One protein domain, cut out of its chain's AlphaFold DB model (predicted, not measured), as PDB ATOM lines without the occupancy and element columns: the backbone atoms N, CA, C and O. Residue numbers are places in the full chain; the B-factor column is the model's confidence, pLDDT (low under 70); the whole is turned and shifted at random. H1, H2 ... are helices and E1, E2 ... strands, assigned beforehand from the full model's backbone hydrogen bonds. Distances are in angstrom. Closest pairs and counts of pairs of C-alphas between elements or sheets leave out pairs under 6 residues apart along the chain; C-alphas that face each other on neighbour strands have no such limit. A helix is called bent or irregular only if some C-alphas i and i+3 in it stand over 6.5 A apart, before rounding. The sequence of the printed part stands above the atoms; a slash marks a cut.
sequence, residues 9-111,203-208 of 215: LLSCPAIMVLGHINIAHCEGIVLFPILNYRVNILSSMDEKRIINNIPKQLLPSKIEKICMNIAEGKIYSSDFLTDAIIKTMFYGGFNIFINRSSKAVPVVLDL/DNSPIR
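Overview. This is residues 9 to 111 and 203 to 208 of the 215 residues of an uncharacterized protein of Staphylothermus hellenicus (strain DSM 12710 / JCM 10830 / BK20S6-10-b1 / P8) (UniProt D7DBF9). A twisted sheet curls round the helix H2, while a second helix, H1, crosses over its strands E1 and E2 nearer to E3. The long, bent hairpin E1 and E2 makes most of the length; E3 folds back beside the far end of E2, and the hairpin E4 and E5 joins the other end of E2 and helps to wrap H2. The printed part has 109 residues, with two named helices and five named strands: along the chain come first E1, E2 and E3, then the helices H1 and H2, then E4 and E5; the sheet is branched, with the antiparallel neighbour pairs E1 and E2, E2 and E3, E2 and E4, and E4 and E5, and the class is mixed, helices and strands. The whole is compact, with a radius of gyration of the C-alphas of 13.9 A, yet only just elongated, spanning 50 by 25 by 23 A.

Arrangement. E1, residues 9 to 23, and E2, residues 26 to 43, form an antiparallel hairpin at 168 degrees, with N 10 and O 41 at 3.0 A and N 21 and O 28 at 2.9 A, within hydrogen-bond range. E1 bends by 66 degrees at residue 19 and E2 by 80 degrees at residue 35. E3, residues 48 to 52, completes a meander with them, each strand the antiparallel neighbour of the one before; N 40 and O 51 are 2.8 A apart. H1, residues 60 to 71, is on the sheet at a height of 8.1 A, over E1 and E2, and runs across the strands, at 72 degrees to E2 on the local plane; the closest C-alphas of H1 and E1 are those of Cys 67 and Cys 12, 5.9 A apart. H2, residues 80 to 91, is also on the sheet, which curls round it. H1 and H2 are close but not clearly touching, their closest C-alphas, of Ile 66 and Ile 86, 7.2 A apart, at a steep tilt of 67 degrees. E4, residues 94 to 100, lies on the same side of E2 as E3, with N 29 and O 97 at 2.9 A; E1 lies on the other side. E5, residues 103 to 110, forms an antiparallel hairpin with E4, with N 98 and O 105 at 2.9 A. The closest C-alphas of H2 and E5 are those of Ala 84 and Ala 104, 5.1 A apart. E3 is apart from E4 and E5. In H1 and H2 every O i to N i+4 pair is within hydrogen-bond range.

Along the chain. E1 begins at C-alpha 9 (-36.478, -9.433, 60.424) and measures 38.3 A from first to last C-alpha. E2 measures 39.5 A, E4 19.6 A and E5 19.7 A; H1 and H2 measure 16.2 A each, and E3 13.2 A. E5 ends at C-alpha 110 (-45.095, -12.299, 35.539).

Size, cuts and confidence. The C-alphas farthest apart, those of Ala 24 and Asp 46, are 50.4 A apart. Residues 112 to 202 are cut out, and C-alphas 111 and 203 stand 8.7 A apart across the cut; residues 203 to 208 hold no named element. No link between named elements is long. The mean pLDDT of the printed part is 93.5, and no printed residue is under 70.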
ATOM      1  N   LEU A   9     -36.364  -8.160  61.121       93.75
ATOM      2  CA  LEU A   9     -36.478  -9.433  60.424       93.75
ATOM      3  C   LEU A   9     -36.308  -9.191  58.926       93.75
ATOM      4  O   LEU A   9     -37.185  -8.611  58.285       93.75
ATOM      5  N   LEU A  10     -35.219  -9.708  58.360       94.75
ATOM      6  CA  LEU A  10     -35.100  -9.897  56.918       94.75
ATOM      7  C   LEU A  10     -35.439 -11.343  56.573       94.75
ATOM      8  O   LEU A  10     -34.850 -12.275  57.115       94.75
ATOM      9  N   SER A  11     -36.376 -11.534  55.654       95.44
ATOM     10  CA  SER A  11     -36.849 -12.852  55.253       95.44
ATOM     11  C   SER A  11     -36.720 -13.026  53.742       95.44
ATOM     12  O   SER A  11     -37.510 -12.461  52.980       95.44
ATOM     13  N   CYS A  12     -35.745 -13.826  53.308       96.44
ATOM     14  CA  CYS A  12     -35.480 -14.114  51.899       96.44
ATOM     15  C   CYS A  12     -36.070 -15.474  51.499       96.44
ATOM     16  O   CYS A  12     -35.847 -16.459  52.209       96.44
ATOM     17  N   PRO A  13     -36.788 -15.571  50.372       96.94
ATOM     18  CA  PRO A  13     -37.312 -16.845  49.896       96.94
ATOM     19  C   PRO A  13     -36.213 -17.716  49.283       96.94
ATOM     20  O   PRO A  13     -35.220 -17.218  48.749       96.94
ATOM     21  N   ALA A  14     -36.420 -19.032  49.294       96.75
ATOM     22  CA  ALA A  14     -35.705 -19.924  48.392       96.75
ATOM     23  C   ALA A  14     -36.035 -19.550  46.942       96.75
ATOM     24  O   ALA A  14     -37.178 -19.220  46.633       96.75
ATOM     25  N   ILE A  15     -35.050 -19.630  46.049       96.44
ATOM     26  CA  ILE A  15     -35.252 -19.416  44.613       96.44
ATOM     27  C   ILE A  15     -35.073 -20.744  43.892       96.44
ATOM     28  O   ILE A  15     -34.063 -21.422  44.085       96.44
ATOM     29  N   MET A  16     -36.040 -21.102  43.049       94.69
ATOM     30  CA  MET A  16     -35.958 -22.283  42.200       94.69
ATOM     31  C   MET A  16     -35.508 -21.892  40.797       94.69
ATOM     32  O   MET A  16     -36.131 -21.043  40.160       94.69
ATOM     33  N   VAL A  17     -34.459 -22.549  40.301       94.62
ATOM     34  CA  VAL A  17     -34.115 -22.528  38.876       94.62
ATOM     35  C   VAL A  17     -34.998 -23.520  38.145       94.62
ATOM     36  O   VAL A  17     -34.998 -24.705  38.466       94.62
ATOM     37  N   LEU A  18     -35.747 -23.046  37.156       93.38
ATOM     38  CA  LEU A  18     -36.609 -23.899  36.343       93.38
ATOM     39  C   LEU A  18     -35.888 -24.444  35.124       93.38
ATOM     40  O   LEU A  18     -36.031 -25.615  34.783       93.38
ATOM     41  N   GLY A  19     -35.067 -23.611  34.496       91.88
ATOM     42  CA  GLY A  19     -34.336 -23.998  33.309       91.88
ATOM     43  C   GLY A  19     -33.412 -22.901  32.820       91.88
ATOM     44  O   GLY A  19     -33.414 -21.773  33.318       91.88
ATOM     45  N   HIS A  20     -32.631 -23.278  31.818       91.25
ATOM     46  CA  HIS A  20     -31.744 -22.393  31.084       91.25
ATOM     47  C   HIS A  20     -32.271 -22.249  29.658       91.25
ATOM     48  O   HIS A  20     -32.834 -23.190  29.087       91.25
ATOM     49  N   ILE A  21     -32.079 -21.068  29.088       91.31
ATOM     50  CA  ILE A  21     -32.469 -20.743  27.719       91.31
ATOM     51  C   ILE A  21     -31.287 -20.117  26.991       91.31
ATOM     52  O   ILE A  21     -30.417 -19.515  27.614       91.31
ATOM     53  N   ASN A  22     -31.284 -20.227  25.666       86.06
ATOM     54  CA  ASN A  22     -30.364 -19.483  24.812       86.06
ATOM     55  C   ASN A  22     -31.185 -18.589  23.884       86.06
ATOM     56  O   ASN A  22     -32.015 -19.082  23.121       86.06
ATOM     57  N   ILE A  23     -30.951 -17.278  23.952       81.50
ATOM     58  CA  ILE A  23     -31.605 -16.282  23.098       81.50
ATOM     59  C   ILE A  23     -30.526 -15.627  22.246       81.50
ATOM     60  O   ILE A  23     -29.731 -14.827  22.746       81.50
ATOM     61  N   ALA A  24     -30.490 -15.971  20.958       81.25
ATOM     62  CA  ALA A  24     -29.419 -15.582  20.043       81.25
ATOM     63  C   ALA A  24     -28.026 -15.909  20.627       81.25
ATOM     64  O   ALA A  24     -27.645 -17.075  20.683       81.25
ATOM     65  N   HIS A  25     -27.288 -14.896  21.093       83.19
ATOM     66  CA  HIS A  25     -25.952 -15.025  21.694       83.19
ATOM     67  C   HIS A  25     -25.927 -14.769  23.210       83.19
ATOM     68  O   HIS A  25     -24.858 -14.556  23.778       83.19
ATOM     69  N   CYS A  26     -27.090 -14.734  23.864       87.88
ATOM     70  CA  CYS A  26     -27.205 -14.521  25.304       87.88
ATOM     71  C   CYS A  26     -27.704 -15.796  25.994       87.88
ATOM     72  O   CYS A  26     -28.724 -16.368  25.604       87.88
ATOM     73  N   GLU A  27     -27.007 -16.198  27.055       92.25
ATOM     74  CA  GLU A  27     -27.526 -17.151  28.036       92.25
ATOM     75  C   GLU A  27     -28.686 -16.501  28.802       92.25
ATOM     76  O   GLU A  27     -28.642 -15.306  29.114       92.25
ATOM     77  N   GLY A  28     -29.707 -17.281  29.134       94.69
ATOM     78  CA  GLY A  28     -30.772 -16.865  30.027       94.69
ATOM     79  C   GLY A  28     -31.158 -17.937  31.035       94.69
ATOM     80  O   GLY A  28     -30.840 -19.119  30.890       94.69
ATOM     81  N   ILE A  29     -31.866 -17.499  32.069       95.88
ATOM     82  CA  ILE A  29     -32.319 -18.342  33.169       95.88
ATOM     83  C   ILE A  29     -33.757 -18.019  33.542       95.88
ATOM     84  O   ILE A  29     -34.184 -16.863  33.499       95.88
ATOM     85  N   VAL A  30     -34.483 -19.063  33.928       96.69
ATOM     86  CA  VAL A  30     -35.875 -18.995  34.363       96.69
ATOM     87  C   VAL A  30     -35.952 -19.318  35.851       96.69
ATOM     88  O   VAL A  30     -35.419 -20.339  36.294       96.69
ATOM     89  N   LEU A  31     -36.593 -18.441  36.621       96.69
ATOM     90  CA  LEU A  31     -36.591 -18.457  38.083       96.69
ATOM     91  C   LEU A  31     -37.986 -18.163  38.641       96.69
ATOM     92  O   LEU A  31     -38.715 -17.339  38.091       96.69
ATOM     93  N   PHE A  32     -38.324 -18.748  39.789       95.06
ATOM     94  CA  PHE A  32     -39.346 -18.168  40.664       95.06
ATOM     95  C   PHE A  32     -38.983 -18.327  42.151       95.06
ATOM     96  O   PHE A  32     -38.296 -19.289  42.521       95.06
ATOM     97  N   PRO A  33     -39.418 -17.402  43.025       97.00
ATOM     98  CA  PRO A  33     -39.231 -17.498  44.467       97.00
ATOM     99  C   PRO A  33     -40.305 -18.365  45.134       97.00
ATOM    100  O   PRO A  33     -41.443 -18.446  44.672       97.00
ATOM    101  N   ILE A  34     -39.945 -18.996  46.251       96.75
ATOM    102  CA  ILE A  34     -40.790 -19.926  47.003       96.75
ATOM    103  C   ILE A  34     -41.160 -19.331  48.364       96.75
ATOM    104  O   ILE A  34     -40.298 -18.983  49.168       96.75
ATOM    105  N   LEU A  35     -42.457 -19.272  48.647       95.62
ATOM    106  CA  LEU A  35     -43.024 -18.644  49.832       95.62
ATOM    107  C   LEU A  35     -42.757 -19.448  51.108       95.62
ATOM    108  O   LEU A  35     -42.383 -18.878  52.131       95.62
ATOM    109  N   ASN A  36     -42.973 -20.765  51.068       95.50
ATOM    110  CA  ASN A  36     -42.965 -21.634  52.250       95.50
ATOM    111  C   ASN A  36     -41.558 -22.073  52.711       95.50
ATOM    112  O   ASN A  36     -41.432 -22.683  53.775       95.50
ATOM    113  N   TYR A  37     -40.504 -21.722  51.967       96.88
ATOM    114  CA  TYR A  37     -39.110 -22.028  52.301       96.88
ATOM    115  C   TYR A  37     -38.265 -20.762  52.266       96.88
ATOM    116  O   TYR A  37     -38.153 -20.122  51.224       96.88
ATOM    117  N   ARG A  38     -37.691 -20.380  53.407       96.94
ATOM    118  CA  ARG A  38     -37.079 -19.069  53.615       96.94
ATOM    119  C   ARG A  38     -35.852 -19.140  54.519       96.94
ATOM    120  O   ARG A  38     -35.748 -19.989  55.406       96.94
ATOM    121  N   VAL A  39     -34.963 -18.175  54.316       97.44
ATOM    122  CA  VAL A  39     -33.940 -17.776  55.283       97.44
ATOM    123  C   VAL A  39     -34.450 -16.541  56.004       97.44
ATOM    124  O   VAL A  39     -34.801 -15.550  55.368       97.44
ATOM    125  N   ASN A  40     -34.486 -16.602  57.327       96.75
ATOM    126  CA  ASN A  40     -34.847 -15.491  58.192       96.75
ATOM    127  C   ASN A  40     -33.612 -15.052  58.972       96.75
ATOM    128  O   ASN A  40     -33.025 -15.856  59.696       96.75
ATOM    129  N   ILE A  41     -33.242 -13.785  58.832       95.94
ATOM    130  CA  ILE A  41     -32.193 -13.126  59.605       95.94
ATOM    131  C   ILE A  41     -32.900 -12.220  60.602       95.94
ATOM    132  O   ILE A  41     -33.493 -11.205  60.231       95.94
ATOM    133  N   LEU A  42     -32.856 -12.622  61.864       94.88
ATOM    134  CA  LEU A  42     -33.388 -11.865  62.983       94.88
ATOM    135  C   LEU A  42     -32.230 -11.087  63.606       94.88
ATOM    136  O   LEU A  42     -31.246 -11.694  64.030       94.88
ATOM    137  N   SER A  43     -32.336  -9.764  63.651       92.69
ATOM    138  CA  SER A  43     -31.294  -8.895  64.204       92.69
ATOM    139  C   SER A  43     -31.803  -8.161  65.442       92.69
ATOM    140  O   SER A  43     -32.934  -7.674  65.467       92.69
ATOM    141  N   SER A  44     -30.945  -8.101  66.453       90.12
ATOM    142  CA  SER A  44     -31.017  -7.226  67.630       90.12
ATOM    143  C   SER A  44     -29.786  -6.305  67.624       90.12
ATOM    144  O   SER A  44     -28.919  -6.493  66.765       90.12
ATOM    145  N   MET A  45     -29.681  -5.353  68.559       83.94
ATOM    146  CA  MET A  45     -28.520  -4.448  68.644       83.94
ATOM    147  C   MET A  45     -27.164  -5.178  68.614       83.94
ATOM    148  O   MET A  45     -26.278  -4.774  67.864       83.94
ATOM    149  N   ASP A  46     -27.030  -6.287  69.352       86.38
ATOM    150  CA  ASP A  46     -25.736  -6.960  69.551       86.38
ATOM    151  C   ASP A  46     -25.652  -8.370  68.940       86.38
ATOM    152  O   ASP A  46     -24.575  -8.960  68.859       86.38
ATOM    153  N   GLU A  47     -26.778  -8.947  68.505       91.12
ATOM    154  CA  GLU A  47     -26.849 -10.349  68.076       91.12
ATOM    155  C   GLU A  47     -27.682 -10.523  66.798       91.12
ATOM    156  O   GLU A  47     -28.760  -9.936  66.648       91.12
ATOM    157  N   LYS A  48     -27.214 -11.406  65.904       91.62
ATOM    158  CA  LYS A  48     -27.961 -11.901  64.739       91.62
ATOM    159  C   LYS A  48     -28.234 -13.396  64.879       91.62
ATOM    160  O   LYS A  48     -27.323 -14.169  65.168       91.62
ATOM    161  N   ARG A  49     -29.467 -13.816  64.594       94.88
ATOM    162  CA  ARG A  49     -29.874 -15.227  64.523       94.88
ATOM    163  C   ARG A  49     -30.386 -15.562  63.133       94.88
ATOM    164  O   ARG A  49     -31.201 -14.830  62.579       94.88
ATOM    165  N   ILE A  50     -29.933 -16.690  62.591       95.44
ATOM    166  CA  ILE A  50     -30.347 -17.187  61.278       95.44
ATOM    167  C   ILE A  50     -31.233 -18.416  61.478       95.44
ATOM    168  O   ILE A  50     -30.832 -19.381  62.125       95.44
ATOM    169  N   ILE A  51     -32.437 -18.382  60.910       96.19
ATOM    170  CA  ILE A  51     -33.366 -19.515  60.877       96.19
ATOM    171  C   ILE A  51     -33.617 -19.880  59.418       96.19
ATOM    172  O   ILE A  51     -34.072 -19.051  58.632       96.19
ATOM    173  N   ASN A  52     -33.352 -21.134  59.064       96.44
ATOM    174  CA  ASN A  52     -33.426 -21.628  57.695       96.44
ATOM    175  C   ASN A  52     -34.247 -22.922  57.652       96.44
ATOM    176  O   ASN A  52     -33.920 -23.882  58.348       96.44
ATOM    177  N   ASN A  53     -35.307 -22.951  56.839       96.94
ATOM    178  CA  ASN A  53     -36.125 -24.150  56.621       96.94
ATOM    179  C   ASN A  53     -36.068 -24.664  55.170       96.94
ATOM    180  O   ASN A  53     -36.905 -25.475  54.775       96.94
ATOM    181  N   ILE A  54     -35.110 -24.192  54.367       96.25
ATOM    182  CA  ILE A  54     -34.985 -24.550  52.953       96.25
ATOM    183  C   ILE A  54     -34.448 -25.991  52.812       96.25
ATOM    184  O   ILE A  54     -33.377 -26.305  53.341       96.25
ATOM    185  N   PRO A  55     -35.137 -26.878  52.066       92.62
ATOM    186  CA  PRO A  55     -34.652 -28.222  51.764       92.62
ATOM    187  C   PRO A  55     -33.289 -28.212  51.063       92.62
ATOM    188  O   PRO A  55     -33.023 -27.361  50.216       92.62
ATOM    189  N   LYS A  56     -32.440 -29.211  51.341       90.56
ATOM    190  CA  LYS A  56     -31.072 -29.300  50.786       90.56
ATOM    191  C   LYS A  56     -31.021 -29.203  49.253       90.56
ATOM    192  O   LYS A  56     -30.073 -28.646  48.710       90.56
ATOM    193  N   GLN A  57     -32.044 -29.710  48.568       88.94
ATOM    194  CA  GLN A  57     -32.171 -29.708  47.106       88.94
ATOM    195  C   GLN A  57     -32.298 -28.295  46.512       88.94
ATOM    196  O   GLN A  57     -31.934 -28.072  45.359       88.94
ATOM    197  N   LEU A  58     -32.760 -27.331  47.312       90.38
ATOM    198  CA  LEU A  58     -32.913 -25.922  46.941       90.38
ATOM    199  C   LEU A  58     -31.719 -25.059  47.393       90.38
ATOM    200  O   LEU A  58     -31.828 -23.841  47.482       90.38
ATOM    201  N   LEU A  59     -30.567 -25.690  47.655       90.69
ATOM    202  CA  LEU A  59     -29.279 -25.031  47.916       90.69
ATOM    203  C   LEU A  59     -29.334 -23.973  49.043       90.69
ATOM    204  O   LEU A  59     -28.969 -22.812  48.822       90.69
ATOM    205  N   PRO A  60     -29.731 -24.362  50.273       94.81
ATOM    206  CA  PRO A  60     -29.942 -23.449  51.400       94.81
ATOM    207  C   PRO A  60     -28.743 -22.537  51.687       94.81
ATOM    208  O   PRO A  60     -28.932 -21.353  51.942       94.81
ATOM    209  N   SER A  61     -27.513 -23.054  51.591       95.75
ATOM    210  CA  SER A  61     -26.287 -22.291  51.869       95.75
ATOM    211  C   SER A  61     -26.057 -21.136  50.891       95.75
ATOM    212  O   SER A  61     -25.577 -20.072  51.286       95.75
ATOM    213  N   LYS A  62     -26.425 -21.312  49.614       95.25
ATOM    214  CA  LYS A  62     -26.327 -20.245  48.611       95.25
ATOM    215  C   LYS A  62     -27.337 -19.139  48.907       95.25
ATOM    216  O   LYS A  62     -26.969 -17.966  48.880       95.25
ATOM    217  N   ILE A  63     -28.580 -19.512  49.215       96.56
ATOM    218  CA  ILE A  63     -29.645 -18.561  49.555       96.56
ATOM    219  C   ILE A  63     -29.313 -17.805  50.842       96.56
ATOM    220  O   ILE A  63     -29.476 -16.591  50.890       96.56
ATOM    221  N   GLU A  64     -28.775 -18.489  51.850       96.75
ATOM    222  CA  GLU A  64     -28.351 -17.878  53.110       96.75
ATOM    223  C   GLU A  64     -27.255 -16.832  52.903       96.75
ATOM    224  O   GLU A  64     -27.402 -15.695  53.347       96.75
ATOM    225  N   LYS A  65     -26.207 -17.167  52.138       96.50
ATOM    226  CA  LYS A  65     -25.138 -16.218  51.792       96.50
ATOM    227  C   LYS A  65     -25.677 -14.984  51.065       96.50
ATOM    228  O   LYS A  65     -25.265 -13.865  51.361       96.50
ATOM    229  N   ILE A  66     -26.591 -15.179  50.115       96.25
ATOM    230  CA  ILE A  66     -27.219 -14.074  49.379       96.25
ATOM    231  C   ILE A  66     -28.070 -13.216  50.320       96.25
ATOM    232  O   ILE A  66     -27.954 -11.995  50.294       96.25
ATOM    233  N   CYS A  67     -28.867 -13.839  51.187       95.94
ATOM    234  CA  CYS A  67     -29.708 -13.126  52.142       95.94
ATOM    235  C   CYS A  67     -28.877 -12.295  53.130       95.94
ATOM    236  O   CYS A  67     -29.200 -11.136  53.379       95.94
ATOM    237  N   MET A  68     -27.763 -12.846  53.627       94.69
ATOM    238  CA  MET A  68     -26.821 -12.119  54.485       94.69
ATOM    239  C   MET A  68     -26.203 -10.919  53.762       94.69
ATOM    240  O   MET A  68     -26.163  -9.828  54.322       94.69
ATOM    241  N   ASN A  69     -25.791 -11.080  52.501       94.62
ATOM    242  CA  ASN A  69     -25.290  -9.963  51.698       94.62
ATOM    243  C   ASN A  69     -26.342  -8.853  51.544       94.62
ATOM    244  O   ASN A  69     -26.013  -7.679  51.702       94.62
ATOM    245  N   ILE A  70     -27.606  -9.211  51.288       93.50
ATOM    246  CA  ILE A  70     -28.710  -8.243  51.201       93.50
ATOM    247  C   ILE A  70     -28.907  -7.527  52.545       93.50
ATOM    248  O   ILE A  70     -29.044  -6.305  52.552       93.50
ATOM    249  N   ALA A  71     -28.857  -8.246  53.674       91.44
ATOM    250  CA  ALA A  71     -28.934  -7.650  55.013       91.44
ATOM    251  C   ALA A  71     -27.799  -6.648  55.289       91.44
ATOM    252  O   ALA A  71     -27.970  -5.710  56.060       91.44
ATOM    253  N   GLU A  72     -26.643  -6.831  54.652       91.12
ATOM    254  CA  GLU A  72     -25.493  -5.920  54.706       91.12
ATOM    255  C   GLU A  72     -25.543  -4.806  53.641       91.12
ATOM    256  O   GLU A  72     -24.571  -4.071  53.468       91.12
ATOM    257  N   GLY A  73     -26.641  -4.685  52.885       90.44
ATOM    258  CA  GLY A  73     -26.813  -3.679  51.831       90.44
ATOM    259  C   GLY A  73     -26.136  -4.018  50.495       90.44
ATOM    260  O   GLY A  73     -26.151  -3.211  49.565       90.44
ATOM    261  N   LYS A  74     -25.561  -5.218  50.349       93.31
ATOM    262  CA  LYS A  74     -24.909  -5.683  49.114       93.31
ATOM    263  C   LYS A  74     -25.942  -6.316  48.178       93.31
ATOM    264  O   LYS A  74     -26.091  -7.535  48.125       93.31
ATOM    265  N   ILE A  75     -26.644  -5.473  47.423       91.50
ATOM    266  CA  ILE A  75     -27.740  -5.877  46.517       91.50
ATOM    267  C   ILE A  75     -27.319  -6.090  45.053       91.50
ATOM    268  O   ILE A  75     -28.166  -6.323  44.197       91.50
ATOM    269  N   TYR A  76     -26.023  -6.015  44.751       89.00
ATOM    270  CA  TYR A  76     -25.484  -6.215  43.404       89.00
ATOM    271  C   TYR A  76     -24.470  -7.356  43.392       89.00
ATOM    272  O   TYR A  76     -23.709  -7.533  44.345       89.00
ATOM    273  N   SER A  77     -24.430  -8.109  42.292       92.44
ATOM    274  CA  SER A  77     -23.438  -9.162  42.074       92.44
ATOM    275  C   SER A  77     -22.844  -9.083  40.671       92.44
ATOM    276  O   SER A  77     -23.525  -8.717  39.718       92.44
ATOM    277  N   SER A  78     -21.566  -9.442  40.549       92.62
ATOM    278  CA  SER A  78     -20.892  -9.649  39.264       92.62
ATOM    279  C   SER A  78     -21.097 -11.061  38.704       92.62
ATOM    280  O   SER A  78     -20.646 -11.339  37.598       92.62
ATOM    281  N   ASP A  79     -21.720 -11.964  39.468       95.31
ATOM    282  CA  ASP A  79     -22.120 -13.297  39.015       95.31
ATOM    283  C   ASP A  79     -23.563 -13.246  38.501       95.31
ATOM    284  O   ASP A  79     -24.479 -12.931  39.263       95.31
ATOM    285  N   PHE A  80     -23.770 -13.581  37.224       95.50
ATOM    286  CA  PHE A  80     -25.072 -13.480  36.554       95.50
ATOM    287  C   PHE A  80     -26.180 -14.236  37.302       95.50
ATOM    288  O   PHE A  80     -27.253 -13.682  37.542       95.50
ATOM    289  N   LEU A  81     -25.917 -15.480  37.716       95.56
ATOM    290  CA  LEU A  81     -26.896 -16.299  38.431       95.56
ATOM    291  C   LEU A  81     -27.254 -15.687  39.790       95.56
ATOM    292  O   LEU A  81     -28.422 -15.645  40.167       95.56
ATOM    293  N   THR A  82     -26.258 -15.213  40.536       96.38
ATOM    294  CA  THR A  82     -26.479 -14.557  41.828       96.38
ATOM    295  C   THR A  82     -27.248 -13.245  41.669       96.38
ATOM    296  O   THR A  82     -28.180 -13.009  42.433       96.38
ATOM    297  N   ASP A  83     -26.932 -12.433  40.657       97.00
ATOM    298  CA  ASP A  83     -27.665 -11.198  40.343       97.00
ATOM    299  C   ASP A  83     -29.133 -11.485  39.967       97.00
ATOM    300  O   ASP A  83     -30.048 -10.816  40.450       97.00
ATOM    301  N   ALA A  84     -29.381 -12.537  39.177       97.19
ATOM    302  CA  ALA A  84     -30.729 -12.980  38.821       97.19
ATOM    303  C   ALA A  84     -31.522 -13.480  40.044       97.19
ATOM    304  O   ALA A  84     -32.693 -13.133  40.208       97.19
ATOM    305  N   ILE A  85     -30.885 -14.252  40.935       96.94
ATOM    306  CA  ILE A  85     -31.481 -14.712  42.200       96.94
ATOM    307  C   ILE A  85     -31.858 -13.517  43.080       96.94
ATOM    308  O   ILE A  85     -32.997 -13.453  43.538       96.94
ATOM    309  N   ILE A  86     -30.946 -12.556  43.273       95.94
ATOM    310  CA  ILE A  86     -31.209 -11.341  44.061       95.94
ATOM    311  C   ILE A  86     -32.419 -10.594  43.488       95.94
ATOM    312  O   ILE A  86     -33.363 -10.307  44.215       95.94
ATOM    313  N   LYS A  87     -32.447 -10.338  42.175       96.25
ATOM    314  CA  LYS A  87     -33.572  -9.651  41.516       96.25
ATOM    315  C   LYS A  87     -34.889 -10.412  41.642       96.25
ATOM    316  O   LYS A  87     -35.914  -9.805  41.931       96.25
ATOM    317  N   THR A  88     -34.856 -11.736  41.504       96.56
ATOM    318  CA  THR A  88     -36.034 -12.598  41.708       96.56
ATOM    319  C   THR A  88     -36.583 -12.469  43.127       96.56
ATOM    320  O   THR A  88     -37.798 -12.433  43.311       96.56
ATOM    321  N   MET A  89     -35.704 -12.348  44.131       95.38
ATOM    322  CA  MET A  89     -36.111 -12.107  45.516       95.38
ATOM    323  C   MET A  89     -36.807 -10.752  45.707       95.38
ATOM    324  O   MET A  89     -37.497 -10.598  46.706       95.38
ATOM    325  N   PHE A  90     -36.667  -9.787  44.794       93.19
ATOM    326  CA  PHE A  90     -37.385  -8.508  44.850       93.19
ATOM    327  C   PHE A  90     -38.652  -8.492  43.986       93.19
ATOM    328  O   PHE A  90     -39.670  -7.974  44.437       93.19
ATOM    329  N   TYR A  91     -38.615  -9.053  42.773       93.94
ATOM    330  CA  TYR A  91     -39.730  -8.945  41.822       93.94
ATOM    331  C   TYR A  91     -40.892  -9.896  42.099       93.94
ATOM    332  O   TYR A  91     -42.048  -9.499  41.979       93.94
ATOM    333  N   GLY A  92     -40.605 -11.134  42.492       94.50
ATOM    334  CA  GLY A  92     -41.644 -12.136  42.721       94.50
ATOM    335  C   GLY A  92     -42.086 -12.839  41.456       94.50
ATOM    336  O   GLY A  92     -41.639 -12.518  40.358       94.50
ATOM    337  N   GLY A  93     -42.952 -13.832  41.627       95.62
ATOM    338  CA  GLY A  93     -43.584 -14.543  40.527       95.62
ATOM    339  C   GLY A  93     -42.592 -15.277  39.623       95.62
ATOM    340  O   GLY A  93     -41.546 -15.757  40.055       95.62
ATOM    341  N   PHE A  94     -42.942 -15.388  38.352       97.25
ATOM    342  CA  PHE A  94     -42.174 -16.040  37.308       97.25
ATOM    343  C   PHE A  94     -41.257 -15.035  36.605       97.25
ATOM    344  O   PHE A  94     -41.708 -14.013  36.093       97.25
ATOM    345  N   ASN A  95     -39.962 -15.339  36.559       97.75
ATOM    346  CA  ASN A  95     -38.947 -14.427  36.053       97.75
ATOM    347  C   ASN A  95     -38.102 -15.104  34.976       97.75
ATOM    348  O   ASN A  95     -37.640 -16.231  35.157       97.75
ATOM    349  N   ILE A  96     -37.825 -14.380  33.894       97.19
ATOM    350  CA  ILE A  96     -36.820 -14.758  32.899       97.19
ATOM    351  C   ILE A  96     -35.788 -13.642  32.812       97.19
ATOM    352  O   ILE A  96     -36.143 -12.485  32.575       97.19
ATOM    353  N   PHE A  97     -34.512 -13.992  32.951       97.12
ATOM    354  CA  PHE A  97     -33.392 -13.067  32.795       97.12
ATOM    355  C   PHE A  97     -32.456 -13.514  31.681       97.12
ATOM    356  O   PHE A  97     -32.280 -14.710  31.460       97.12
ATOM    357  N   ILE A  98     -31.793 -12.548  31.048       96.25
ATOM    358  CA  ILE A  98     -30.659 -12.780  30.151       96.25
ATOM    359  C   ILE A  98     -29.376 -12.192  30.721       96.25
ATOM    360  O   ILE A  98     -29.393 -11.175  31.421       96.25
ATOM    361  N   ASN A  99     -28.258 -12.821  30.382       95.56
ATOM    362  CA  ASN A  99     -26.931 -12.349  30.722       95.56
ATOM    363  C   ASN A  99     -26.483 -11.266  29.729       95.56
ATOM    364  O   ASN A  99     -26.286 -11.527  28.539       95.56
ATOM    365  N   ARG A 100     -26.289 -10.040  30.223       94.00
ATOM    366  CA  ARG A 100     -25.656  -8.946  29.478       94.00
ATOM    367  C   ARG A 100     -24.485  -8.415  30.287       94.00
ATOM    368  O   ARG A 100     -24.678  -7.676  31.249       94.00
ATOM    369  N   SER A 101     -23.270  -8.804  29.899       90.75
ATOM    370  CA  SER A 101     -22.035  -8.413  30.597       90.75
ATOM    371  C   SER A 101     -22.080  -8.757  32.094       90.75
ATOM    372  O   SER A 101     -21.819  -7.910  32.945       90.75
ATOM    373  N   SER A 102     -22.485  -9.993  32.399       89.06
ATOM    374  CA  SER A 102     -22.666 -10.550  33.747       89.06
ATOM    375  C   SER A 102     -23.780  -9.923  34.588       89.06
ATOM    376  O   SER A 102     -23.949 -10.290  35.747       89.06
ATOM    377  N   LYS A 103     -24.578  -9.016  34.014       94.06
ATOM    378  CA  LYS A 103     -25.784  -8.475  34.650       94.06
ATOM    379  C   LYS A 103     -27.006  -9.262  34.201       94.06
ATOM    380  O   LYS A 103     -27.182  -9.509  33.008       94.06
ATOM    381  N   ALA A 104     -27.877  -9.591  35.149       96.62
ATOM    382  CA  ALA A 104     -29.164 -10.208  34.874       96.62
ATOM    383  C   ALA A 104     -30.177  -9.148  34.429       96.62
ATOM    384  O   ALA A 104     -30.686  -8.370  35.238       96.62
ATOM    385  N   VAL A 105     -30.459  -9.087  33.131       95.69
ATOM    386  CA  VAL A 105     -31.453  -8.164  32.570       95.69
ATOM    387  C   VAL A 105     -32.792  -8.895  32.469       95.69
ATOM    388  O   VAL A 105     -32.830  -9.954  31.839       95.69
ATOM    389  N   PRO A 106     -33.872  -8.397  33.101       95.50
ATOM    390  CA  PRO A 106     -35.173  -9.050  33.037       95.50
ATOM    391  C   PRO A 106     -35.750  -8.962  31.621       95.50
ATOM    392  O   PRO A 106     -35.675  -7.917  30.977       95.50
ATOM    393  N   VAL A 107     -36.333 -10.065  31.160       94.69
ATOM    394  CA  VAL A 107     -37.068 -10.170  29.889       94.69
ATOM    395  C   VAL A 107     -38.550 -10.415  30.152       94.69
ATOM    396  O   VAL A 107     -39.394  -9.827  29.486       94.69
ATOM    397  N   VAL A 108     -38.862 -11.250  31.145       95.31
ATOM    398  CA  VAL A 108     -40.232 -11.530  31.590       95.31
ATOM    399  C   VAL A 108     -40.282 -11.417  33.102       95.31
ATOM    400  O   VAL A 108     -39.420 -11.973  33.784       95.31
ATOM    401  N   LEU A 109     -41.297 -10.716  33.598       95.88
ATOM    402  CA  LEU A 109     -41.678 -10.637  35.004       95.88
ATOM    403  C   LEU A 109     -43.198 -10.813  35.048       95.88
ATOM    404  O   LEU A 109     -43.925  -9.920  34.622       95.88
ATOM    405  N   ASP A 110     -43.671 -11.962  35.517       95.88
ATOM    406  CA  ASP A 110     -45.095 -12.299  35.539       95.88
ATOM    407  C   ASP A 110     -45.516 -12.825  36.908       95.88
ATOM    408  O   ASP A 110     -44.776 -13.535  37.582       95.88
ATOM    409  N   LEU A 111     -46.744 -12.521  37.321       95.19
ATOM    410  CA  LEU A 111     -47.320 -13.106  38.530       95.19
ATOM    411  C   LEU A 111     -47.882 -14.497  38.234       95.19
ATOM    412  O   LEU A 111     -48.478 -14.724  37.184       95.19
ATOM    413  N   ASP A 203     -44.048 -17.476  45.280       95.38
ATOM    414  CA  ASP A 203     -44.169 -16.203  45.988       95.38
ATOM    415  C   ASP A 203     -44.302 -15.033  45.001       95.38
ATOM    416  O   ASP A 203     -43.361 -14.673  44.303       95.38
ATOM    417  N   ASN A 204     -45.467 -14.395  44.942       93.12
ATOM    418  CA  ASN A 204     -45.652 -13.170  44.151       93.12
ATOM    419  C   ASN A 204     -45.178 -11.907  44.900       93.12
ATOM    420  O   ASN A 204     -45.221 -10.813  44.346       93.12
ATOM    421  N   SER A 205     -44.755 -12.026  46.167       86.25
ATOM    422  CA  SER A 205     -44.264 -10.912  46.996       86.25
ATOM    423  C   SER A 205     -43.096 -11.382  47.887       86.25
ATOM    424  O   SER A 205     -43.255 -11.578  49.100       86.25
ATOM    425  N   PRO A 206     -41.927 -11.609  47.257       76.00
ATOM    426  CA  PRO A 206     -40.851 -12.448  47.771       76.00
ATOM    427  C   PRO A 206     -40.058 -11.887  48.941       76.00
ATOM    428  O   PRO A 206     -39.995 -12.569  49.952       76.00
ATOM    429  N   ILE A 207     -39.416 -10.719  48.862       78.75
ATOM    430  CA  ILE A 207     -38.643 -10.180  49.995       78.75
ATOM    431  C   ILE A 207     -39.575  -9.529  51.000       78.75
ATOM    432  O   ILE A 207     -40.468  -8.757  50.656       78.75
ATOM    433  N   ARG A 208     -39.324  -9.827  52.275       81.69
ATOM    434  CA  ARG A 208     -40.016  -9.205  53.398       81.69
ATOM    435  C   ARG A 208     -38.967  -8.680  54.356       81.69
ATOM    436  O   ARG A 208     -38.159  -9.454  54.865       81.69
TER     437      ARG A 208